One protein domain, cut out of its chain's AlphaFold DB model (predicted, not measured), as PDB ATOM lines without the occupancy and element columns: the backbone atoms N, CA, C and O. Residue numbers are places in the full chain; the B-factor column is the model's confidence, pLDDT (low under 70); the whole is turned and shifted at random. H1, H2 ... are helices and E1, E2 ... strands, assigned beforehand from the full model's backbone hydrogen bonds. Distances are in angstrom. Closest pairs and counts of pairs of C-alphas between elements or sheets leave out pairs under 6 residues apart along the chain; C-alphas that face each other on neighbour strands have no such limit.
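Overview. This is residues 389 to 492 and 701 to 761 of the 1086 residues of an uncharacterized protein of Lupinus angustifolius (UniProt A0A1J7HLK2). There is little regular structure: a curled four-stranded sheet with H2 over it makes one end, and loops of residues 701 to 761 with H3 the other. The 165 printed residues, under half in named elements, run H1 E1 H2 E2 E3 E4 H3; the class is mixed, the sheet E1 E4 E2 E3 antiparallel. It is compact: radius of gyration of the C-alphas 15.7 A, spans 44 by 34 by 27 A.

Arrangement. H1, residues 393 to 405, only grazes the sheet. In E1, residues 411 to 415, find N 413, 2.9 A from O 467 of E4, residues 464 to 469. H2, residues 425 to 429, is over E2, residues 435 to 442; their closest C-alphas, Leu 429 and Pro 437, are 5.2 A apart. E1, H2, E2 form a split strand-helix-strand unit, E4 between its same-way strands, the crossover right-handed. E2 and E3, residues 448 to 451, form a hairpin; N 440 and O 450 are 3.0 A apart. H3, residues 716 to 726, is near H2. Every O i to N i+4 pair is within hydrogen-bond range in H2, 8 of 9 in H1, 5 of 7 in H3.

Along the chain. From C-alpha 393 at (51.664, -10.075, 52.823) H1 runs 18.1 A; H3 runs 16.0 A and ends with C-alpha 726 at (31.718, -1.992, 46.652).

Size, cuts and confidence. Residues 493 to 700 are cut out, C-alphas 492 and 701 being 15.2 A apart. The link E3 to E4 is long. Among 28 residues with pLDDT under 70 are 389 to 399.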
ATOM      1  N   LEU A 389      49.276  -8.434  57.958       36.28
ATOM      2  CA  LEU A 389      49.644  -9.860  57.895       36.28
ATOM      3  C   LEU A 389      51.167 -10.019  57.629       36.28
ATOM      4  O   LEU A 389      51.586 -10.707  56.691       36.28
ATOM      5  N   ALA A 390      51.981  -9.354  58.456       34.06
ATOM      6  CA  ALA A 390      53.385  -8.961  58.231       34.06
ATOM      7  C   ALA A 390      54.393  -9.985  57.647       34.06
ATOM      8  O   ALA A 390      55.347  -9.553  57.008       34.06
ATOM      9  N   GLN A 391      54.226 -11.307  57.816       33.44
ATOM     10  CA  GLN A 391      55.151 -12.307  57.235       33.44
ATOM     11  C   GLN A 391      54.680 -12.885  55.885       33.44
ATOM     12  O   GLN A 391      55.502 -13.380  55.124       33.44
ATOM     13  N   ILE A 392      53.379 -12.836  55.575       40.97
ATOM     14  CA  ILE A 392      52.819 -13.447  54.350       40.97
ATOM     15  C   ILE A 392      52.485 -12.370  53.304       40.97
ATOM     16  O   ILE A 392      52.569 -12.620  52.105       40.97
ATOM     17  N   VAL A 393      52.087 -11.162  53.730       38.66
ATOM     18  CA  VAL A 393      51.664 -10.075  52.823       38.66
ATOM     19  C   VAL A 393      52.816  -9.275  52.211       38.66
ATOM     20  O   VAL A 393      52.647  -8.783  51.101       38.66
ATOM     21  N   MET A 394      53.992  -9.226  52.844       40.53
ATOM     22  CA  MET A 394      55.161  -8.526  52.285       40.53
ATOM     23  C   MET A 394      55.595  -9.082  50.932       40.53
ATOM     24  O   MET A 394      55.581  -8.363  49.937       40.53
ATOM     25  N   GLY A 395      55.862 -10.390  50.880       46.81
ATOM     26  CA  GLY A 395      56.114 -11.071  49.615       46.81
ATOM     27  C   GLY A 395      54.930 -10.957  48.652       46.81
ATOM     28  O   GLY A 395      55.148 -10.946  47.457       46.81
ATOM     29  N   MET A 396      53.691 -10.811  49.141       50.03
ATOM     30  CA  MET A 396      52.495 -10.803  48.295       50.03
ATOM     31  C   MET A 396      52.309  -9.522  47.476       50.03
ATOM     32  O   MET A 396      52.060  -9.657  46.288       50.03
ATOM     33  N   LEU A 397      52.369  -8.309  48.045       51.84
ATOM     34  CA  LEU A 397      52.132  -7.103  47.223       51.84
ATOM     35  C   LEU A 397      53.313  -6.826  46.285       51.84
ATOM     36  O   LEU A 397      53.103  -6.505  45.121       51.84
ATOM     37  N   TRP A 398      54.538  -7.023  46.780       59.41
ATOM     38  CA  TRP A 398      55.740  -6.966  45.951       59.41
ATOM     39  C   TRP A 398      55.677  -7.993  44.814       59.41
ATOM     40  O   TRP A 398      55.881  -7.620  43.663       59.41
ATOM     41  N   GLN A 399      55.297  -9.243  45.108       61.03
ATOM     42  CA  GLN A 399      55.091 -10.244  44.067       61.03
ATOM     43  C   GLN A 399      53.953  -9.855  43.118       61.03
ATOM     44  O   GLN A 399      54.093 -10.065  41.929       61.03
ATOM     45  N   ILE A 400      52.828  -9.309  43.587       72.19
ATOM     46  CA  ILE A 400      51.737  -8.900  42.686       72.19
ATOM     47  C   ILE A 400      52.228  -7.842  41.698       72.19
ATOM     48  O   ILE A 400      51.891  -7.914  40.522       72.19
ATOM     49  N   TRP A 401      53.056  -6.899  42.148       77.56
ATOM     50  CA  TRP A 401      53.678  -5.928  41.255       77.56
ATOM     51  C   TRP A 401      54.741  -6.550  40.336       77.56
ATOM     52  O   TRP A 401      54.793  -6.187  39.169       77.56
ATOM     53  N   GLU A 402      55.535  -7.515  40.799       77.31
ATOM     54  CA  GLU A 402      56.481  -8.274  39.960       77.31
ATOM     55  C   GLU A 402      55.765  -9.131  38.893       77.31
ATOM     56  O   GLU A 402      56.129  -9.087  37.720       77.31
ATOM     57  N   ASP A 403      54.703  -9.843  39.286       77.19
ATOM     58  CA  ASP A 403      53.870 -10.718  38.452       77.19
ATOM     59  C   ASP A 403      53.031  -9.925  37.415       77.19
ATOM     60  O   ASP A 403      52.649 -10.508  36.403       77.19
ATOM     61  N   ILE A 404      52.719  -8.638  37.670       80.56
ATOM     62  CA  ILE A 404      51.921  -7.761  36.777       80.56
ATOM     63  C   ILE A 404      52.790  -6.833  35.913       80.56
ATOM     64  O   ILE A 404      52.386  -6.500  34.797       80.56
ATOM     65  N   LEU A 405      53.943  -6.367  36.411       81.81
ATOM     66  CA  LEU A 405      54.848  -5.511  35.632       81.81
ATOM     67  C   LEU A 405      55.717  -6.325  34.668       81.81
ATOM     68  O   LEU A 405      56.085  -5.827  33.604       81.81
ATOM     69  N   GLY A 406      56.093  -7.549  35.046       76.31
ATOM     70  CA  GLY A 406      56.840  -8.459  34.186       76.31
ATOM     71  C   GLY A 406      55.931  -9.262  33.256       76.31
ATOM     72  O   GLY A 406      54.841  -9.664  33.647       76.31
ATOM     73  N   PHE A 407      56.442  -9.601  32.073       83.69
ATOM     74  CA  PHE A 407      55.777 -10.473  31.093       83.69
ATOM     75  C   PHE A 407      55.835 -11.971  31.480       83.69
ATOM     76  O   PHE A 407      55.737 -12.861  30.643       83.69
ATOM     77  N   GLU A 408      56.120 -12.289  32.747       76.38
ATOM     78  CA  GLU A 408      56.326 -13.672  33.205       76.38
ATOM     79  C   GLU A 408      55.035 -14.379  33.633       76.38
ATOM     80  O   GLU A 408      55.045 -15.608  33.746       76.38
ATOM     81  N   ASN A 409      53.958 -13.635  33.922       83.81
ATOM     82  CA  ASN A 409      52.725 -14.205  34.470       83.81
ATOM     83  C   ASN A 409      51.447 -13.631  33.850       83.81
ATOM     84  O   ASN A 409      50.774 -14.367  33.136       83.81
ATOM     85  N   CYS A 410      51.023 -12.421  34.243       84.56
ATOM     86  CA  CYS A 410      49.750 -11.837  33.813       84.56
ATOM     87  C   CYS A 410      49.753 -10.303  33.914       84.56
ATOM     88  O   CYS A 410      49.615  -9.738  35.002       84.56
ATOM     89  N   GLU A 411      49.774  -9.649  32.766       88.31
ATOM     90  CA  GLU A 411      50.025  -8.224  32.586       88.31
ATOM     91  C   GLU A 411      48.861  -7.500  31.884       88.31
ATOM     92  O   GLU A 411      47.843  -8.087  31.498       88.31
ATOM     93  N   PHE A 412      48.982  -6.175  31.762       90.88
ATOM     94  CA  PHE A 412      47.948  -5.320  31.187       90.88
ATOM     95  C   PHE A 412      47.966  -5.295  29.654       90.88
ATOM     96  O   PHE A 412      48.918  -4.816  29.043       90.88
ATOM     97  N   TYR A 413      46.840  -5.665  29.037       91.69
ATOM     98  CA  TYR A 413      46.622  -5.558  27.591       91.69
ATOM     99  C   TYR A 413      45.400  -4.713  27.248       91.69
ATOM    100  O   TYR A 413      44.335  -4.858  27.850       91.69
ATOM    101  N   ILE A 414      45.524  -3.882  26.210       92.88
ATOM    102  CA  ILE A 414      44.420  -3.105  25.634       92.88
ATOM    103  C   ILE A 414      44.085  -3.679  24.259       92.88
ATOM    104  O   ILE A 414      44.922  -3.694  23.356       92.88
ATOM    105  N   LYS A 415      42.847  -4.153  24.077       93.50
ATOM    106  CA  LYS A 415      42.438  -4.801  22.823       93.50
ATOM    107  C   LYS A 415      41.002  -4.471  22.444       93.50
ATOM    108  O   LYS A 415      40.088  -4.456  23.272       93.50
ATOM    109  N   ARG A 416      40.791  -4.204  21.154       93.94
ATOM    110  CA  ARG A 416      39.465  -3.919  20.605       93.94
ATOM    111  C   ARG A 416      38.686  -5.206  20.345       93.94
ATOM    112  O   ARG A 416      39.140  -6.068  19.597       93.94
ATOM    113  N   TRP A 417      37.460  -5.267  20.859       94.38
ATOM    114  CA  TRP A 417      36.573  -6.426  20.730       94.38
ATOM    115  C   TRP A 417      35.196  -6.023  20.174       94.38
ATOM    116  O   TRP A 417      34.257  -5.858  20.949       94.38
ATOM    117  N   PRO A 418      35.031  -5.894  18.839       92.19
ATOM    118  CA  PRO A 418      33.788  -5.401  18.225       92.19
ATOM    119  C   PRO A 418      32.534  -6.233  18.536       92.19
ATOM    120  O   PRO A 418      31.414  -5.761  18.370       92.19
ATOM    121  N   GLN A 419      32.698  -7.486  18.968       92.12
ATOM    122  CA  GLN A 419      31.599  -8.338  19.426       92.12
ATOM    123  C   GLN A 419      31.030  -7.948  20.804       92.12
ATOM    124  O   GLN A 419      29.988  -8.480  21.180       92.12
ATOM    125  N   LEU A 420      31.701  -7.057  21.544       91.75
ATOM    126  CA  LEU A 420      31.258  -6.520  22.834       91.75
ATOM    127  C   LEU A 420      30.606  -5.129  22.709       91.75
ATOM    128  O   LEU A 420      30.085  -4.616  23.699       91.75
ATOM    129  N   ASP A 421      30.594  -4.530  21.512       92.38
ATOM    130  CA  ASP A 421      29.920  -3.257  21.236       92.38
ATOM    131  C   ASP A 421      28.435  -3.345  21.669       92.38
ATOM    132  O   ASP A 421      27.668  -4.182  21.182       92.38
ATOM    133  N   GLY A 422      28.014  -2.472  22.589       89.75
ATOM    134  CA  GLY A 422      26.665  -2.455  23.162       89.75
ATOM    135  C   GLY A 422      26.458  -3.301  24.428       89.75
ATOM    136  O   GLY A 422      25.344  -3.298  24.955       89.75
ATOM    137  N   MET A 423      27.481  -3.998  24.940       91.25
ATOM    138  CA  MET A 423      27.421  -4.698  26.234       91.25
ATOM    139  C   MET A 423      27.729  -3.764  27.412       91.25
ATOM    140  O   MET A 423      28.458  -2.784  27.260       91.25
ATOM    141  N   GLN A 424      27.175  -4.081  28.588       92.81
ATOM    142  CA  GLN A 424      27.489  -3.402  29.848       92.81
ATOM    143  C   GLN A 424      28.810  -3.905  30.436       92.81
ATOM    144  O   GLN A 424      29.166  -5.070  30.259       92.81
ATOM    145  N   PHE A 425      29.523  -3.059  31.182       91.31
ATOM    146  CA  PHE A 425      30.787  -3.451  31.798       91.31
ATOM    147  C   PHE A 425      30.617  -4.592  32.820       91.31
ATOM    148  O   PHE A 425      31.492  -5.454  32.871       91.31
ATOM    149  N   GLU A 426      29.484  -4.698  33.541       89.06
ATOM    150  CA  GLU A 426      29.231  -5.867  34.418       89.06
ATOM    151  C   GLU A 426      29.206  -7.205  33.658       89.06
ATOM    152  O   GLU A 426      29.659  -8.223  34.185       89.06
ATOM    153  N   ASP A 427      28.735  -7.194  32.408       89.88
ATOM    154  CA  ASP A 427      28.689  -8.364  31.527       89.88
ATOM    155  C   ASP A 427      30.061  -8.631  30.885       89.88
ATOM    156  O   ASP A 427      30.513  -9.780  30.821       89.88
ATOM    157  N   VAL A 428      30.765  -7.577  30.454       91.50
ATOM    158  CA  VAL A 428      32.136  -7.664  29.914       91.50
ATOM    159  C   VAL A 428      33.090  -8.265  30.947       91.50
ATOM    160  O   VAL A 428      33.861  -9.162  30.606       91.50
ATOM    161  N   LEU A 429      32.981  -7.855  32.213       91.00
ATOM    162  CA  LEU A 429      33.814  -8.320  33.326       91.00
ATOM    163  C   LEU A 429      33.803  -9.854  33.502       91.00
ATOM    164  O   LEU A 429      34.827 -10.442  33.837       91.00
ATOM    165  N   ILE A 430      32.669 -10.516  33.236       91.56
ATOM    166  CA  ILE A 430      32.525 -11.988  33.293       91.56
ATOM    167  C   ILE A 430      32.605 -12.675  31.917       91.56
ATOM    168  O   ILE A 430      32.344 -13.874  31.816       91.56
ATOM    169  N   SER A 431      32.938 -11.940  30.850       91.81
ATOM    170  CA  SER A 431      32.980 -12.479  29.480       91.81
ATOM    171  C   SER A 431      34.288 -13.194  29.130       91.81
ATOM    172  O   SER A 431      34.307 -13.955  28.166       91.81
ATOM    173  N   PHE A 432      35.372 -12.982  29.880       93.00
ATOM    174  CA  PHE A 432      36.700 -13.529  29.581       93.00
ATOM    175  C   PHE A 432      37.087 -14.630  30.586       93.00
ATOM    176  O   PHE A 432      37.263 -14.321  31.766       93.00
ATOM    177  N   PRO A 433      37.228 -15.908  30.172       90.00
ATOM    178  CA  PRO A 433      37.632 -16.991  31.077       90.00
ATOM    179  C   PRO A 433      39.084 -16.854  31.542       90.00
ATOM    180  O   PRO A 433      39.391 -17.126  32.703       90.00
ATOM    181  N   ASP A 434      39.940 -16.369  30.645       92.00
ATOM    182  CA  ASP A 434      41.402 -16.378  30.767       92.00
ATOM    183  C   ASP A 434      41.988 -14.962  30.946       92.00
ATOM    184  O   ASP A 434      43.197 -14.775  30.937       92.00
ATOM    185  N   ALA A 435      41.127 -13.958  31.164       93.12
ATOM    186  CA  ALA A 435      41.515 -12.582  31.477       93.12
ATOM    187  C   ALA A 435      40.528 -11.918  32.456       93.12
ATOM    188  O   ALA A 435      39.415 -12.413  32.660       93.12
ATOM    189  N   ILE A 436      40.909 -10.781  33.044       93.00
ATOM    190  CA  ILE A 436      40.053  -9.952  33.909       93.00
ATOM    191  C   ILE A 436      40.017  -8.517  33.369       93.00
ATOM    192  O   ILE A 436      41.032  -7.823  33.435       93.00
ATOM    193  N   PRO A 437      38.868  -8.029  32.865       94.31
ATOM    194  CA  PRO A 437      38.706  -6.626  32.491       94.31
ATOM    195  C   PRO A 437      38.909  -5.687  33.680       94.31
ATOM    196  O   PRO A 437      38.230  -5.804  34.695       94.31
ATOM    197  N   CYS A 438      39.832  -4.741  33.530       90.75
ATOM    198  CA  CYS A 438      40.194  -3.750  34.546       90.75
ATOM    199  C   CYS A 438      39.766  -2.324  34.163       90.75
ATOM    200  O   CYS A 438      39.646  -1.460  35.029       90.75
ATOM    201  N   GLY A 439      39.489  -2.072  32.882       92.06
ATOM    202  CA  GLY A 439      39.074  -0.756  32.412       92.06
ATOM    203  C   GLY A 439      38.582  -0.743  30.969       92.06
ATOM    204  O   GLY A 439      38.554  -1.770  30.285       92.06
ATOM    205  N   VAL A 440      38.205   0.444  30.499       93.19
ATOM    206  CA  VAL A 440      37.837   0.689  29.100       93.19
ATOM    207  C   VAL A 440      38.545   1.941  28.595       93.19
ATOM    208  O   VAL A 440      38.511   2.999  29.222       93.19
ATOM    209  N   LYS A 441      39.159   1.828  27.420       93.62
ATOM    210  CA  LYS A 441      39.654   2.950  26.630       93.62
ATOM    211  C   LYS A 441      38.499   3.524  25.821       93.62
ATOM    212  O   LYS A 441      37.992   2.870  24.909       93.62
ATOM    213  N   VAL A 442      38.087   4.746  26.149       92.50
ATOM    214  CA  VAL A 442      36.872   5.348  25.591       92.50
ATOM    215  C   VAL A 442      37.197   6.171  24.348       92.50
ATOM    216  O   VAL A 442      37.787   7.256  24.426       92.50
ATOM    217  N   ALA A 443      36.754   5.700  23.182       88.56
ATOM    218  CA  ALA A 443      37.027   6.351  21.900       88.56
ATOM    219  C   ALA A 443      36.416   7.761  21.816       88.56
ATOM    220  O   ALA A 443      37.010   8.666  21.227       88.56
ATOM    221  N   ALA A 444      35.263   7.979  22.460       84.62
ATOM    222  CA  ALA A 444      34.611   9.288  22.531       84.62
ATOM    223  C   ALA A 444      35.436  10.347  23.293       84.62
ATOM    224  O   ALA A 444      35.313  11.536  23.002       84.62
ATOM    225  N   HIS A 445      36.308   9.927  24.217       85.81
ATOM    226  CA  HIS A 445      37.198  10.797  24.995       85.81
ATOM    227  C   HIS A 445      38.613  10.869  24.396       85.81
ATOM    228  O   HIS A 445      39.592  11.033  25.118       85.81
ATOM    229  N   GLY A 446      38.742  10.693  23.076       80.81
ATOM    230  CA  GLY A 446      40.037  10.716  22.388       80.81
ATOM    231  C   GLY A 446      40.931   9.510  22.694       80.81
ATOM    232  O   GLY A 446      42.121   9.560  22.402       80.81
ATOM    233  N   GLY A 447      40.376   8.434  23.265       81.94
ATOM    234  CA  GLY A 447      41.142   7.268  23.698       81.94
ATOM    235  C   GLY A 447      41.684   7.359  25.124       81.94
ATOM    236  O   GLY A 447      42.597   6.605  25.445       81.94
ATOM    237  N   LYS A 448      41.138   8.231  25.988       88.44
ATOM    238  CA  LYS A 448      41.429   8.182  27.431       88.44
ATOM    239  C   LYS A 448      41.010   6.822  28.013       88.44
ATOM    240  O   LYS A 448      39.903   6.345  27.745       88.44
ATOM    241  N   ILE A 449      41.883   6.232  28.825       90.62
ATOM    242  CA  ILE A 449      41.595   5.033  29.617       90.62
ATOM    243  C   ILE A 449      40.814   5.439  30.868       90.62
ATOM    244  O   ILE A 449      41.107   6.457  31.495       90.62
ATOM    245  N   ILE A 450      39.800   4.649  31.206       89.12
ATOM    246  CA  ILE A 450      39.091   4.713  32.480       89.12
ATOM    247  C   ILE A 450      39.310   3.369  33.167       89.12
ATOM    248  O   ILE A 450      38.778   2.349  32.711       89.12
ATOM    249  N   LEU A 451      40.112   3.363  34.233       87.50
ATOM    250  CA  LEU A 451      40.196   2.226  35.143       87.50
ATOM    251  C   LEU A 451      38.907   2.126  35.957       87.50
ATOM    252  O   LEU A 451      38.278   3.135  36.280       87.50
ATOM    253  N   ASN A 452      38.504   0.897  36.273       85.44
ATOM    254  CA  ASN A 452      37.367   0.613  37.144       85.44
ATOM    255  C   ASN A 452      36.047   1.357  36.787       85.44
ATOM    256  O   ASN A 452      35.437   1.995  37.651       85.44
ATOM    257  N   PRO A 453      35.578   1.305  35.522       87.75
ATOM    258  CA  PRO A 453      34.371   2.012  35.105       87.75
ATOM    259  C   PRO A 453      33.106   1.455  35.779       87.75
ATOM    260  O   PRO A 453      33.084   0.351  36.336       87.75
ATOM    261  N   ASP A 454      32.022   2.231  35.709       85.44
ATOM    262  CA  ASP A 454      30.706   1.829  36.207       85.44
ATOM    263  C   ASP A 454      30.218   0.524  35.563       85.44
ATOM    264  O   ASP A 454      30.304   0.353  34.349       85.44
ATOM    265  N   ASP A 455      29.587  -0.349  36.356       85.56
ATOM    266  CA  ASP A 455      28.924  -1.582  35.886       85.56
ATOM    267  C   ASP A 455      27.961  -1.331  34.710       85.56
ATOM    268  O   ASP A 455      27.828  -2.163  33.812       85.56
ATOM    269  N   SER A 456      27.309  -0.165  34.708       87.69
ATOM    270  CA  SER A 456      26.348   0.288  33.699       87.69
ATOM    271  C   SER A 456      26.981   0.928  32.457       87.69
ATOM    272  O   SER A 456      26.241   1.261  31.526       87.69
ATOM    273  N   TYR A 457      28.308   1.107  32.411       90.19
ATOM    274  CA  TYR A 457      29.003   1.640  31.239       90.19
ATOM    275  C   TYR A 457      28.775   0.716  30.038       90.19
ATOM    276  O   TYR A 457      29.060  -0.476  30.106       90.19
ATOM    277  N   VAL A 458      28.257   1.262  28.937       93.06
ATOM    278  CA  VAL A 458      27.985   0.502  27.711       93.06
ATOM    279  C   VAL A 458      29.109   0.745  26.712       93.06
ATOM    280  O   VAL A 458      29.295   1.886  26.283       93.06
ATOM    281  N   LEU A 459      29.806  -0.316  26.298       92.62
ATOM    282  CA  LEU A 459      30.887  -0.237  25.309       92.62
ATOM    283  C   LEU A 459      30.371   0.347  23.988       92.62
ATOM    284  O   LEU A 459      29.395  -0.143  23.414       92.62
ATOM    285  N   GLN A 460      31.028   1.399  23.507       93.25
ATOM    286  CA  GLN A 460      30.698   2.066  22.252       93.25
ATOM    287  C   GLN A 460      31.552   1.541  21.096       93.25
ATOM    288  O   GLN A 460      32.663   1.050  21.281       93.25
ATOM    289  N   ALA A 461      31.049   1.701  19.870       90.75
ATOM    290  CA  ALA A 461      31.745   1.265  18.664       90.75
ATOM    291  C   ALA A 461      33.053   2.048  18.446       90.75
ATOM    292  O   ALA A 461      33.060   3.132  17.860       90.75
ATOM    293  N   GLY A 462      34.170   1.471  18.884       89.25
ATOM    294  CA  GLY A 462      35.474   2.138  18.904       89.25
ATOM    295  C   GLY A 462      36.244   1.928  20.200       89.25
ATOM    296  O   GLY A 462      37.465   2.037  20.168       89.25
ATOM    297  N   ASP A 463      35.544   1.618  21.290       94.12
ATOM    298  CA  ASP A 463      36.150   1.385  22.596       94.12
ATOM    299  C   ASP A 463      36.998   0.105  22.601       94.12
ATOM    300  O   ASP A 463      36.754  -0.848  21.850       94.12
ATOM    301  N   GLU A 464      38.005   0.085  23.469       95.00
ATOM    302  CA  GLU A 464      38.928  -1.039  23.637       95.00
ATOM    303  C   GLU A 464      38.943  -1.443  25.114       95.00
ATOM    304  O   GLU A 464      38.849  -0.590  25.998       95.00
ATOM    305  N   VAL A 465      39.002  -2.744  25.397       94.88
ATOM    306  CA  VAL A 465      38.949  -3.253  26.774       94.88
ATOM    307  C   VAL A 465      40.373  -3.390  27.289       94.88
ATOM    308  O   VAL A 465      41.198  -4.021  26.629       94.88
ATOM    309  N   LEU A 466      40.638  -2.814  28.463       95.19
ATOM    310  CA  LEU A 466      41.844  -3.082  29.241       95.19
ATOM    311  C   LEU A 466      41.591  -4.332  30.085       95.19
ATOM    312  O   LEU A 466      40.635  -4.360  30.868       95.19
ATOM    313  N   VAL A 467      42.445  -5.340  29.958       94.06
ATOM    314  CA  VAL A 467      42.395  -6.577  30.747       94.06
ATOM    315  C   VAL A 467      43.739  -6.862  31.412       94.06
ATOM    316  O   VAL A 467      44.765  -6.397  30.929       94.06
ATOM    317  N   ILE A 468      43.724  -7.672  32.469       90.56
ATOM    318  CA  ILE A 468      44.882  -8.465  32.897       90.56
ATOM    319  C   ILE A 468      44.736  -9.863  32.283       90.56
ATOM    320  O   ILE A 468      43.692 -10.493  32.493       90.56
ATOM    321  N   ALA A 469      45.729 -10.337  31.531       91.62
ATOM    322  CA  ALA A 469      45.732 -11.647  30.864       91.62
ATOM    323  C   ALA A 469      47.139 -12.268  30.867       91.62
ATOM    324  O   ALA A 469      48.097 -11.538  31.054       91.62
ATOM    325  N   GLU A 470      47.252 -13.583  30.640       89.06
ATOM    326  CA  GLU A 470      48.552 -14.288  30.570       89.06
ATOM    327  C   GLU A 470      49.371 -13.903  29.334       89.06
ATOM    328  O   GLU A 470      50.587 -14.009  29.362       89.06
ATOM    329  N   ASP A 471      48.712 -13.485  28.246       86.56
ATOM    330  CA  ASP A 471      49.410 -12.919  27.091       86.56
ATOM    331  C   ASP A 471      48.459 -12.171  26.133       86.56
ATOM    332  O   ASP A 471      47.237 -12.177  26.315       86.56
ATOM    333  N   ASP A 472      48.992 -11.567  25.068       83.81
ATOM    334  CA  ASP A 472      48.254 -10.732  24.119       83.81
ATOM    335  C   ASP A 472      47.219 -11.516  23.289       83.81
ATOM    336  O   ASP A 472      46.191 -10.948  22.892       83.81
ATOM    337  N   ASP A 473      47.453 -12.810  23.043       85.19
ATOM    338  CA  ASP A 473      46.620 -13.688  22.212       85.19
ATOM    339  C   ASP A 473      45.877 -14.810  22.969       85.19
ATOM    340  O   ASP A 473      44.956 -15.412  22.402       85.19
ATOM    341  N   THR A 474      46.181 -15.021  24.255       87.81
ATOM    342  CA  THR A 474      45.651 -16.133  25.073       87.81
ATOM    343  C   THR A 474      44.168 -15.999  25.426       87.81
ATOM    344  O   THR A 474      43.501 -17.002  25.690       87.81
ATOM    345  N   TYR A 475      43.616 -14.782  25.398       92.88
ATOM    346  CA  TYR A 475      42.257 -14.487  25.856       92.88
ATOM    347  C   TYR A 475      41.301 -14.055  24.734       92.88
ATOM    348  O   TYR A 475      41.633 -13.302  23.813       92.88
ATOM    349  N   ALA A 476      40.042 -14.482  24.859       91.69
ATOM    350  CA  ALA A 476      38.936 -14.058  24.005       91.69
ATOM    351  C   ALA A 476      37.608 -14.063  24.787       91.69
ATOM    352  O   ALA A 476      37.448 -14.860  25.715       91.69
ATOM    353  N   PRO A 477      36.629 -13.213  24.423       91.94
ATOM    354  CA  PRO A 477      35.333 -13.217  25.086       91.94
ATOM    355  C   PRO A 477      34.487 -14.424  24.651       91.94
ATOM    356  O   PRO A 477      34.404 -14.749  23.461       91.94
ATOM    357  N   VAL A 478      33.812 -15.060  25.609       88.94
ATOM    358  CA  VAL A 478      32.934 -16.224  25.405       88.94
ATOM    359  C   VAL A 478      31.477 -15.916  25.773       88.94
ATOM    360  O   VAL A 478      31.145 -14.863  26.307       88.94
ATOM    361  N   SER A 479      30.571 -16.856  25.492       77.38
ATOM    362  CA  SER A 479      29.171 -16.757  25.923       77.38
ATOM    363  C   SER A 479      29.037 -16.806  27.449       77.38
ATOM    364  O   SER A 479      29.605 -17.703  28.072       77.38
ATOM    365  N   PHE A 480      28.211 -15.922  28.011       73.81
ATOM    366  CA  PHE A 480      28.078 -15.687  29.453       73.81
ATOM    367  C   PHE A 480      28.036 -16.952  30.337       73.81
ATOM    368  O   PHE A 480      27.136 -17.792  30.174       73.81
ATOM    369  N   PRO A 481      28.936 -17.071  31.332       76.12
ATOM    370  CA  PRO A 481      28.832 -18.094  32.362       76.12
ATOM    371  C   PRO A 481      27.628 -17.822  33.278       76.12
ATOM    372  O   PRO A 481      27.258 -16.683  33.553       76.12
ATOM    373  N   LYS A 482      27.011 -18.885  33.807       75.06
ATOM    374  CA  LYS A 482      25.936 -18.760  34.807       75.06
ATOM    375  C   LYS A 482      26.524 -18.526  36.199       75.06
ATOM    376  O   LYS A 482      26.712 -19.477  36.953       75.06
ATOM    377  N   VAL A 483      26.793 -17.266  36.524       78.69
ATOM    378  CA  VAL A 483      27.318 -16.827  37.828       78.69
ATOM    379  C   VAL A 483      26.159 -16.524  38.789       78.69
ATOM    380  O   VAL A 483      25.188 -15.870  38.402       78.69
ATOM    381  N   TRP A 484      26.221 -17.000  40.038       73.25
ATOM    382  CA  TRP A 484      25.174 -16.737  41.033       73.25
ATOM    383  C   TRP A 484      25.421 -15.408  41.763       73.25
ATOM    384  O   TRP A 484      26.463 -15.218  42.385       73.25
ATOM    385  N   ARG A 485      24.456 -14.480  41.710       75.94
ATOM    386  CA  ARG A 485      24.535 -13.204  42.442       75.94
ATOM    387  C   ARG A 485      24.187 -13.440  43.918       75.94
ATOM    388  O   ARG A 485      23.159 -14.045  44.214       75.94
ATOM    389  N   GLY A 486      25.037 -12.962  44.826       64.50
ATOM    390  CA  GLY A 486      24.819 -12.998  46.275       64.50
ATOM    391  C   GLY A 486      25.356 -11.734  46.946       64.50
ATOM    392  O   GLY A 486      26.135 -11.006  46.338       64.50
ATOM    393  N   SER A 487      24.949 -11.475  48.187       73.06
ATOM    394  CA  SER A 487      25.344 -10.290  48.962       73.06
ATOM    395  C   SER A 487      26.685 -10.458  49.680       73.06
ATOM    396  O   SER A 487      27.040 -11.566  50.089       73.06
ATOM    397  N   LEU A 488      27.365  -9.344  49.943       70.81
ATOM    398  CA  LEU A 488      28.508  -9.283  50.860       70.81
ATOM    399  C   LEU A 488      28.103  -9.646  52.311       70.81
ATOM    400  O   LEU A 488      27.074  -9.161  52.791       70.81
ATOM    401  N   PRO A 489      28.893 -10.458  53.043       61.38
ATOM    402  CA  PRO A 489      28.618 -10.805  54.441       61.38
ATOM    403  C   PRO A 489      29.053  -9.733  55.452       61.38
ATOM    404  O   PRO A 489      28.484  -9.673  56.546       61.38
ATOM    405  N   LYS A 490      30.036  -8.883  55.115       56.72
ATOM    406  CA  LYS A 490      30.473  -7.748  55.946       56.72
ATOM    407  C   LYS A 490      30.792  -6.528  55.086       56.72
ATOM    408  O   LYS A 490      31.868  -6.418  54.504       56.72
ATOM    409  N   ASP A 491      29.885  -5.560  55.079       51.47
ATOM    410  CA  ASP A 491      30.080  -4.291  54.375       51.47
ATOM    411  C   ASP A 491      30.491  -3.162  55.335       51.47
ATOM    412  O   ASP A 491      29.805  -2.155  55.526       51.47
ATOM    413  N   PHE A 492      31.635  -3.355  55.989       49.56
ATOM    414  CA  PHE A 492      32.283  -2.346  56.824       49.56
ATOM    415  C   PHE A 492      33.559  -1.833  56.144       49.56
ATOM    416  O   PHE A 492      34.236  -2.567  55.417       49.56
ATOM    417  N   ILE A 701      45.365  -5.215  49.200       68.81
ATOM    418  CA  ILE A 701      45.065  -6.521  49.797       68.81
ATOM    419  C   ILE A 701      44.029  -6.341  50.924       68.81
ATOM    420  O   ILE A 701      44.209  -5.577  51.872       68.81
ATOM    421  N   ARG A 702      42.908  -7.057  50.821       72.38
ATOM    422  CA  ARG A 702      41.723  -6.979  51.694       72.38
ATOM    423  C   ARG A 702      41.368  -8.358  52.243       72.38
ATOM    424  O   ARG A 702      41.557  -9.353  51.557       72.38
ATOM    425  N   GLN A 703      40.806  -8.445  53.443       69.88
ATOM    426  CA  GLN A 703      40.478  -9.734  54.072       69.88
ATOM    427  C   GLN A 703      39.260 -10.420  53.426       69.88
ATOM    428  O   GLN A 703      38.320  -9.756  52.991       69.88
ATOM    429  N   ALA A 704      39.275 -11.758  53.351       74.06
ATOM    430  CA  ALA A 704      38.199 -12.543  52.742       74.06
ATOM    431  C   ALA A 704      36.843 -12.399  53.441       74.06
ATOM    432  O   ALA A 704      35.805 -12.500  52.788       74.06
ATOM    433  N   ASP A 705      36.834 -12.119  54.743       76.69
ATOM    434  CA  ASP A 705      35.614 -11.972  55.539       76.69
ATOM    435  C   ASP A 705      34.713 -10.797  55.113       76.69
ATOM    436  O   ASP A 705      33.553 -10.738  55.525       76.69
ATOM    437  N   LEU A 706      35.222  -9.893  54.269       72.19
ATOM    438  CA  LEU A 706      34.450  -8.850  53.594       72.19
ATOM    439  C   LEU A 706      33.559  -9.408  52.467       72.19
ATOM    440  O   LEU A 706      32.476  -8.870  52.237       72.19
ATOM    441  N   TYR A 707      33.965 -10.496  51.797       78.25
ATOM    442  CA  TYR A 707      33.288 -11.052  50.604       78.25
ATOM    443  C   TYR A 707      32.586 -12.377  50.844       78.25
ATOM    444  O   TYR A 707      31.613 -12.684  50.150       78.25
ATOM    445  N   LEU A 708      33.081 -13.174  51.788       82.56
ATOM    446  CA  LEU A 708      32.629 -14.543  52.004       82.56
ATOM    447  C   LEU A 708      32.655 -14.951  53.480       82.56
ATOM    448  O   LEU A 708      33.408 -14.419  54.297       82.56
ATOM    449  N   CYS A 709      31.787 -15.896  53.822       80.81
ATOM    450  CA  CYS A 709      31.755 -16.523  55.140       80.81
ATOM    451  C   CYS A 709      32.771 -17.673  55.240       80.81
ATOM    452  O   CYS A 709      33.144 -18.287  54.242       80.81
ATOM    453  N   GLU A 710      33.179 -18.021  56.464       81.81
ATOM    454  CA  GLU A 710      34.075 -19.161  56.709       81.81
ATOM    455  C   GLU A 710      33.485 -20.465  56.144       81.81
ATOM    456  O   GLU A 710      32.402 -20.899  56.545       81.81
ATOM    457  N   GLY A 711      34.210 -21.101  55.220       79.88
ATOM    458  CA  GLY A 711      33.794 -22.339  54.562       79.88
ATOM    459  C   GLY A 711      32.742 -22.172  53.458       79.88
ATOM    460  O   GLY A 711      32.232 -23.189  52.978       79.88
ATOM    461  N   GLU A 712      32.408 -20.940  53.052       85.38
ATOM    462  CA  GLU A 712      31.458 -20.676  51.966       85.38
ATOM    463  C   GLU A 712      32.001 -21.188  50.619       85.38
ATOM    464  O   GLU A 712      33.194 -21.081  50.325       85.38
ATOM    465  N   GLU A 713      31.126 -21.793  49.808       88.81
ATOM    466  CA  GLU A 713      31.494 -22.496  48.575       88.81
ATOM    467  C   GLU A 713      31.096 -21.676  47.338       88.81
ATOM    468  O   GLU A 713      29.952 -21.736  46.880       88.81
ATOM    469  N   LEU A 714      32.048 -20.892  46.825       89.19
ATOM    470  CA  LEU A 714      31.863 -19.884  45.771       89.19
ATOM    471  C   LEU A 714      32.908 -20.038  44.668       89.19
ATOM    472  O   LEU A 714      34.020 -20.514  44.917       89.19
ATOM    473  N   SER A 715      32.574 -19.595  43.461       92.00
ATOM    474  CA  SER A 715      33.544 -19.407  42.380       92.00
ATOM    475  C   SER A 715      34.167 -18.012  42.408       92.00
ATOM    476  O   SER A 715      33.688 -17.106  43.094       92.00
ATOM    477  N   PHE A 716      35.252 -17.827  41.655       89.94
ATOM    478  CA  PHE A 716      35.949 -16.543  41.595       89.94
ATOM    479  C   PHE A 716      35.054 -15.433  41.027       89.94
ATOM    480  O   PHE A 716      34.976 -14.354  41.610       89.94
ATOM    481  N   TYR A 717      34.284 -15.714  39.968       91.00
ATOM    482  CA  TYR A 717      33.316 -14.747  39.441       91.00
ATOM    483  C   TYR A 717      32.203 -14.387  40.441       91.00
ATOM    484  O   TYR A 717      31.735 -13.251  40.444       91.00
ATOM    485  N   GLU A 718      31.779 -15.311  41.310       90.25
ATOM    486  CA  GLU A 718      30.765 -15.027  42.341       90.25
ATOM    487  C   GLU A 718      31.303 -14.055  43.404       90.25
ATOM    488  O   GLU A 718      30.566 -13.190  43.878       90.25
ATOM    489  N   ILE A 719      32.598 -14.139  43.727       88.69
ATOM    490  CA  ILE A 719      33.289 -13.186  44.609       88.69
ATOM    491  C   ILE A 719      33.533 -11.851  43.899       88.69
ATOM    492  O   ILE A 719      33.291 -10.797  44.481       88.69
ATOM    493  N   MET A 720      33.937 -11.876  42.631       86.31
ATOM    494  CA  MET A 720      34.141 -10.669  41.830       86.31
ATOM    495  C   MET A 720      32.841  -9.853  41.701       86.31
ATOM    496  O   MET A 720      32.842  -8.659  41.982       86.31
ATOM    497  N   LEU A 721      31.698 -10.490  41.407       87.94
ATOM    498  CA  LEU A 721      30.386  -9.816  41.384       87.94
ATOM    499  C   LEU A 721      29.897  -9.351  42.771       87.94
ATOM    500  O   LEU A 721      29.062  -8.445  42.846       87.94
ATOM    501  N   ARG A 722      30.395  -9.939  43.870       87.69
ATOM    502  CA  ARG A 722      30.206  -9.393  45.227       87.69
ATOM    503  C   ARG A 722      31.042  -8.134  45.430       87.69
ATOM    504  O   ARG A 722      30.510  -7.135  45.893       87.69
ATOM    505  N   ALA A 723      32.311  -8.150  45.037       82.50
ATOM    506  CA  ALA A 723      33.205  -7.000  45.150       82.50
ATOM    507  C   ALA A 723      32.757  -5.806  44.282       82.50
ATOM    508  O   ALA A 723      32.818  -4.666  44.733       82.50
ATOM    509  N   ARG A 724      32.134  -6.037  43.114       82.75
ATOM    510  CA  ARG A 724      31.461  -4.965  42.343       82.75
ATOM    511  C   ARG A 724      30.412  -4.181  43.140       82.75
ATOM    512  O   ARG A 724      30.198  -3.008  42.859       82.75
ATOM    513  N   GLN A 725      29.809  -4.758  44.185       80.31
ATOM    514  CA  GLN A 725      28.862  -4.048  45.070       80.31
ATOM    515  C   GLN A 725      29.533  -2.940  45.896       80.31
ATOM    516  O   GLN A 725      28.849  -2.039  46.376       80.31
ATOM    517  N   ARG A 726      30.860  -2.998  46.027       73.81
ATOM    518  CA  ARG A 726      31.718  -1.992  46.652       73.81
ATOM    519  C   ARG A 726      32.550  -1.194  45.629       73.81
ATOM    520  O   ARG A 726      33.307  -0.331  46.044       73.81
ATOM    521  N   ARG A 727      32.270  -1.373  44.322       82.31
ATOM    522  CA  ARG A 727      32.934  -0.787  43.131       82.31
ATOM    523  C   ARG A 727      34.316  -1.360  42.796       82.31
ATOM    524  O   ARG A 727      35.189  -0.623  42.359       82.31
ATOM    525  N   ASP A 728      34.507  -2.676  42.924       80.44
ATOM    526  CA  ASP A 728      35.870  -3.236  42.923       80.44
ATOM    527  C   ASP A 728      36.126  -4.369  41.947       80.44
ATOM    528  O   ASP A 728      35.339  -5.310  41.825       80.44
ATOM    529  N   ILE A 729      37.275  -4.304  41.283       82.56
ATOM    530  CA  ILE A 729      37.739  -5.337  40.363       82.56
ATOM    531  C   ILE A 729      38.679  -6.268  41.128       82.56
ATOM    532  O   ILE A 729      39.815  -5.929  41.450       82.56
ATOM    533  N   VAL A 730      38.184  -7.463  41.448       85.81
ATOM    534  CA  VAL A 730      39.003  -8.517  42.058       85.81
ATOM    535  C   VAL A 730      39.872  -9.124  40.965       85.81
ATOM    536  O   VAL A 730      39.398  -9.931  40.172       85.81
ATOM    537  N   ILE A 731      41.145  -8.733  40.947       84.44
ATOM    538  CA  ILE A 731      42.149  -9.209  39.983       84.44
ATOM    539  C   ILE A 731      42.786 -10.555  40.370       84.44
ATOM    540  O   ILE A 731      43.398 -11.217  39.537       84.44
ATOM    541  N   GLY A 732      42.632 -10.999  41.620       83.50
ATOM    542  CA  GLY A 732      43.246 -12.234  42.106       83.50
ATOM    543  C   GLY A 732      42.924 -12.553  43.562       83.50
ATOM    544  O   GLY A 732      42.071 -11.913  44.182       83.50
ATOM    545  N   TYR A 733      43.599 -13.567  44.103       80.62
ATOM    546  CA  TYR A 733      43.508 -13.956  45.514       80.62
ATOM    547  C   TYR A 733      44.806 -14.602  46.019       80.62
ATOM    548  O   TYR A 733      45.598 -15.129  45.240       80.62
ATOM    549  N   ARG A 734      44.987 -14.665  47.343       79.06
ATOM    550  CA  ARG A 734      45.953 -15.578  47.988       79.06
ATOM    551  C   ARG A 734      45.241 -16.435  49.026       79.06
ATOM    552  O   ARG A 734      44.406 -15.943  49.781       79.06
ATOM    553  N   LEU A 735      45.593 -17.717  49.065       77.69
ATOM    554  CA  LEU A 735      45.068 -18.677  50.034       77.69
ATOM    555  C   LEU A 735      45.856 -18.636  51.344       77.69
ATOM    556  O   LEU A 735      47.066 -18.419  51.333       77.69
ATOM    557  N   ALA A 736      45.198 -18.959  52.454       67.88
ATOM    558  CA  ALA A 736      45.768 -18.939  53.805       67.88
ATOM    559  C   ALA A 736      47.101 -19.700  53.989       67.88
ATOM    560  O   ALA A 736      47.885 -19.352  54.868       67.88
ATOM    561  N   ASN A 737      47.340 -20.744  53.185       64.38
ATOM    562  CA  ASN A 737      48.540 -21.591  53.230       64.38
ATOM    563  C   ASN A 737      49.409 -21.482  51.957       64.38
ATOM    564  O   ASN A 737      50.304 -22.305  51.774       64.38
ATOM    565  N   ALA A 738      49.113 -20.548  51.047       64.25
ATOM    566  CA  ALA A 738      49.892 -20.340  49.827       64.25
ATOM    567  C   ALA A 738      50.939 -19.241  50.046       64.25
ATOM    568  O   ALA A 738      50.629 -18.193  50.609       64.25
ATOM    569  N   GLU A 739      52.164 -19.481  49.579       58.81
ATOM    570  CA  GLU A 739      53.252 -18.494  49.636       58.81
ATOM    571  C   GLU A 739      53.059 -17.384  48.588       58.81
ATOM    572  O   GLU A 739      53.371 -16.231  48.866       58.81
ATOM    573  N   ARG A 740      52.478 -17.720  47.426       62.78
ATOM    574  CA  ARG A 740      52.274 -16.813  46.286       62.78
ATOM    575  C   ARG A 740      50.814 -16.416  46.082       62.78
ATOM    576  O   ARG A 740      49.909 -17.219  46.342       62.78
ATOM    577  N   ALA A 741      50.588 -15.193  45.601       71.12
ATOM    578  CA  ALA A 741      49.293 -14.777  45.060       71.12
ATOM    579  C   ALA A 741      48.968 -15.535  43.761       71.12
ATOM    580  O   ALA A 741      49.848 -16.109  43.123       71.12
ATOM    581  N   VAL A 742      47.693 -15.530  43.373       80.62
ATOM    582  CA  VAL A 742      47.243 -15.932  42.038       80.62
ATOM    583  C   VAL A 742      46.455 -14.767  41.451       80.62
ATOM    584  O   VAL A 742      45.296 -14.545  41.819       80.62
ATOM    585  N   ILE A 743      47.109 -14.012  40.571       81.38
ATOM    586  CA  ILE A 743      46.478 -13.023  39.693       81.38
ATOM    587  C   ILE A 743      45.833 -13.759  38.509       81.38
ATOM    588  O   ILE A 743      46.271 -14.847  38.145       81.38
ATOM    589  N   ASN A 744      44.733 -13.214  37.979       86.62
ATOM    590  CA  ASN A 744      43.984 -13.768  36.846       86.62
ATOM    591  C   ASN A 744      43.718 -15.296  36.941       86.62
ATOM    592  O   ASN A 744      43.975 -16.042  35.997       86.62
ATOM    593  N   PRO A 745      43.179 -15.811  38.064       88.12
ATOM    594  CA  PRO A 745      43.138 -17.248  38.327       88.12
ATOM    595  C   PRO A 745      42.439 -18.049  37.213       88.12
ATOM    596  O   PRO A 745      41.381 -17.625  36.731       88.12
ATOM    597  N   PRO A 746      42.968 -19.225  36.826       84.44
ATOM    598  CA  PRO A 746      42.318 -20.100  35.857       84.44
ATOM    599  C   PRO A 746      41.031 -20.707  36.435       84.44
ATOM    600  O   PRO A 746      40.849 -20.784  37.653       84.44
ATOM    601  N   ALA A 747      40.138 -21.164  35.551       86.88
ATOM    602  CA  ALA A 747      38.859 -21.794  35.908       86.88
ATOM    603  C   ALA A 747      37.968 -20.931  36.834       86.88
ATOM    604  O   ALA A 747      37.419 -21.399  37.831       86.88
ATOM    605  N   LYS A 748      37.776 -19.651  36.475       91.25
ATOM    606  CA  LYS A 748      37.035 -18.634  37.258       91.25
ATOM    607  C   LYS A 748      35.589 -19.017  37.640       91.25
ATOM    608  O   LYS A 748      35.020 -18.436  38.566       91.25
ATOM    609  N   THR A 749      34.998 -19.996  36.950       88.75
ATOM    610  CA  THR A 749      33.662 -20.565  37.214       88.75
ATOM    611  C   THR A 749      33.626 -21.649  38.288       88.75
ATOM    612  O   THR A 749      32.541 -21.947  38.796       88.75
ATOM    613  N   ASP A 750      34.760 -22.256  38.628       89.12
ATOM    614  CA  ASP A 750      34.793 -23.424  39.503       89.12
ATOM    615  C   ASP A 750      34.577 -23.009  40.957       89.12
ATOM    616  O   ASP A 750      35.262 -22.139  41.500       89.12
ATOM    617  N   ARG A 751      33.585 -23.631  41.599       88.06
ATOM    618  CA  ARG A 751      33.282 -23.368  43.005       88.06
ATOM    619  C   ARG A 751      34.263 -24.095  43.909       88.06
ATOM    620  O   ARG A 751      34.524 -25.285  43.745       88.06
ATOM    621  N   ARG A 752      34.750 -23.375  44.912       86.81
ATOM    622  CA  ARG A 752      35.658 -23.877  45.942       86.81
ATOM    623  C   ARG A 752      35.242 -23.349  47.305       86.81
ATOM    624  O   ARG A 752      34.585 -22.318  47.402       86.81
ATOM    625  N   LYS A 753      35.653 -24.047  48.361       86.75
ATOM    626  CA  LYS A 753      35.501 -23.554  49.733       86.75
ATOM    627  C   LYS A 753      36.622 -22.582  50.059       86.75
ATOM    628  O   LYS A 753      37.791 -22.886  49.807       86.75
ATOM    629  N   TRP A 754      36.240 -21.446  50.616       82.50
ATOM    630  CA  TRP A 754      37.137 -20.370  51.020       82.50
ATOM    631  C   TRP A 754      37.214 -20.272  52.544       82.50
ATOM    632  O   TRP A 754      36.313 -20.736  53.250       82.50
ATOM    633  N   SER A 755      38.288 -19.675  53.055       78.00
ATOM    634  CA  SER A 755      38.434 -19.355  54.476       78.00
ATOM    635  C   SER A 755      38.580 -17.851  54.681       78.00
ATOM    636  O   SER A 755      39.096 -17.142  53.818       78.00
ATOM    637  N   VAL A 756      38.214 -17.354  55.863       73.38
ATOM    638  CA  VAL A 756      38.383 -15.934  56.228       73.38
ATOM    639  C   VAL A 756      39.850 -15.485  56.299       73.38
ATOM    640  O   VAL A 756      40.118 -14.298  56.448       73.38
ATOM    641  N   LYS A 757      40.801 -16.423  56.201       65.94
ATOM    642  CA  LYS A 757      42.248 -16.160  56.127       65.94
ATOM    643  C   LYS A 757      42.759 -15.945  54.691       65.94
ATOM    644  O   LYS A 757      43.946 -15.670  54.518       65.94
ATOM    645  N   ASP A 758      41.898 -16.097  53.687       69.31
ATOM    646  CA  ASP A 758      42.188 -15.750  52.290       69.31
ATOM    647  C   ASP A 758      42.033 -14.211  52.082       69.31
ATOM    648  O   ASP A 758      41.606 -13.506  53.004       69.31
ATOM    649  N   VAL A 759      42.400 -13.647  50.917       61.72
ATOM    650  CA  VAL A 759      42.437 -12.172  50.676       61.72
ATOM    651  C   VAL A 759      42.116 -11.725  49.215       61.72
ATOM    652  O   VAL A 759      42.407 -12.491  48.298       61.72
ATOM    653  N   PHE A 760      41.550 -10.504  49.018       51.84
ATOM    654  CA  PHE A 760      41.027  -9.854  47.761       51.84
ATOM    655  C   PHE A 760      41.170  -8.273  47.737       51.84
ATOM    656  O   PHE A 760      42.150  -7.818  48.307       51.84
ATOM    657  N   VAL A 761      40.253  -7.429  47.154       38.88
ATOM    658  CA  VAL A 761      40.353  -5.924  46.879       38.88
ATOM    659  C   VAL A 761      39.000  -5.115  47.126       38.88
ATOM    660  O   VAL A 761      37.975  -5.782  47.006       38.88
TER     661      VAL A 761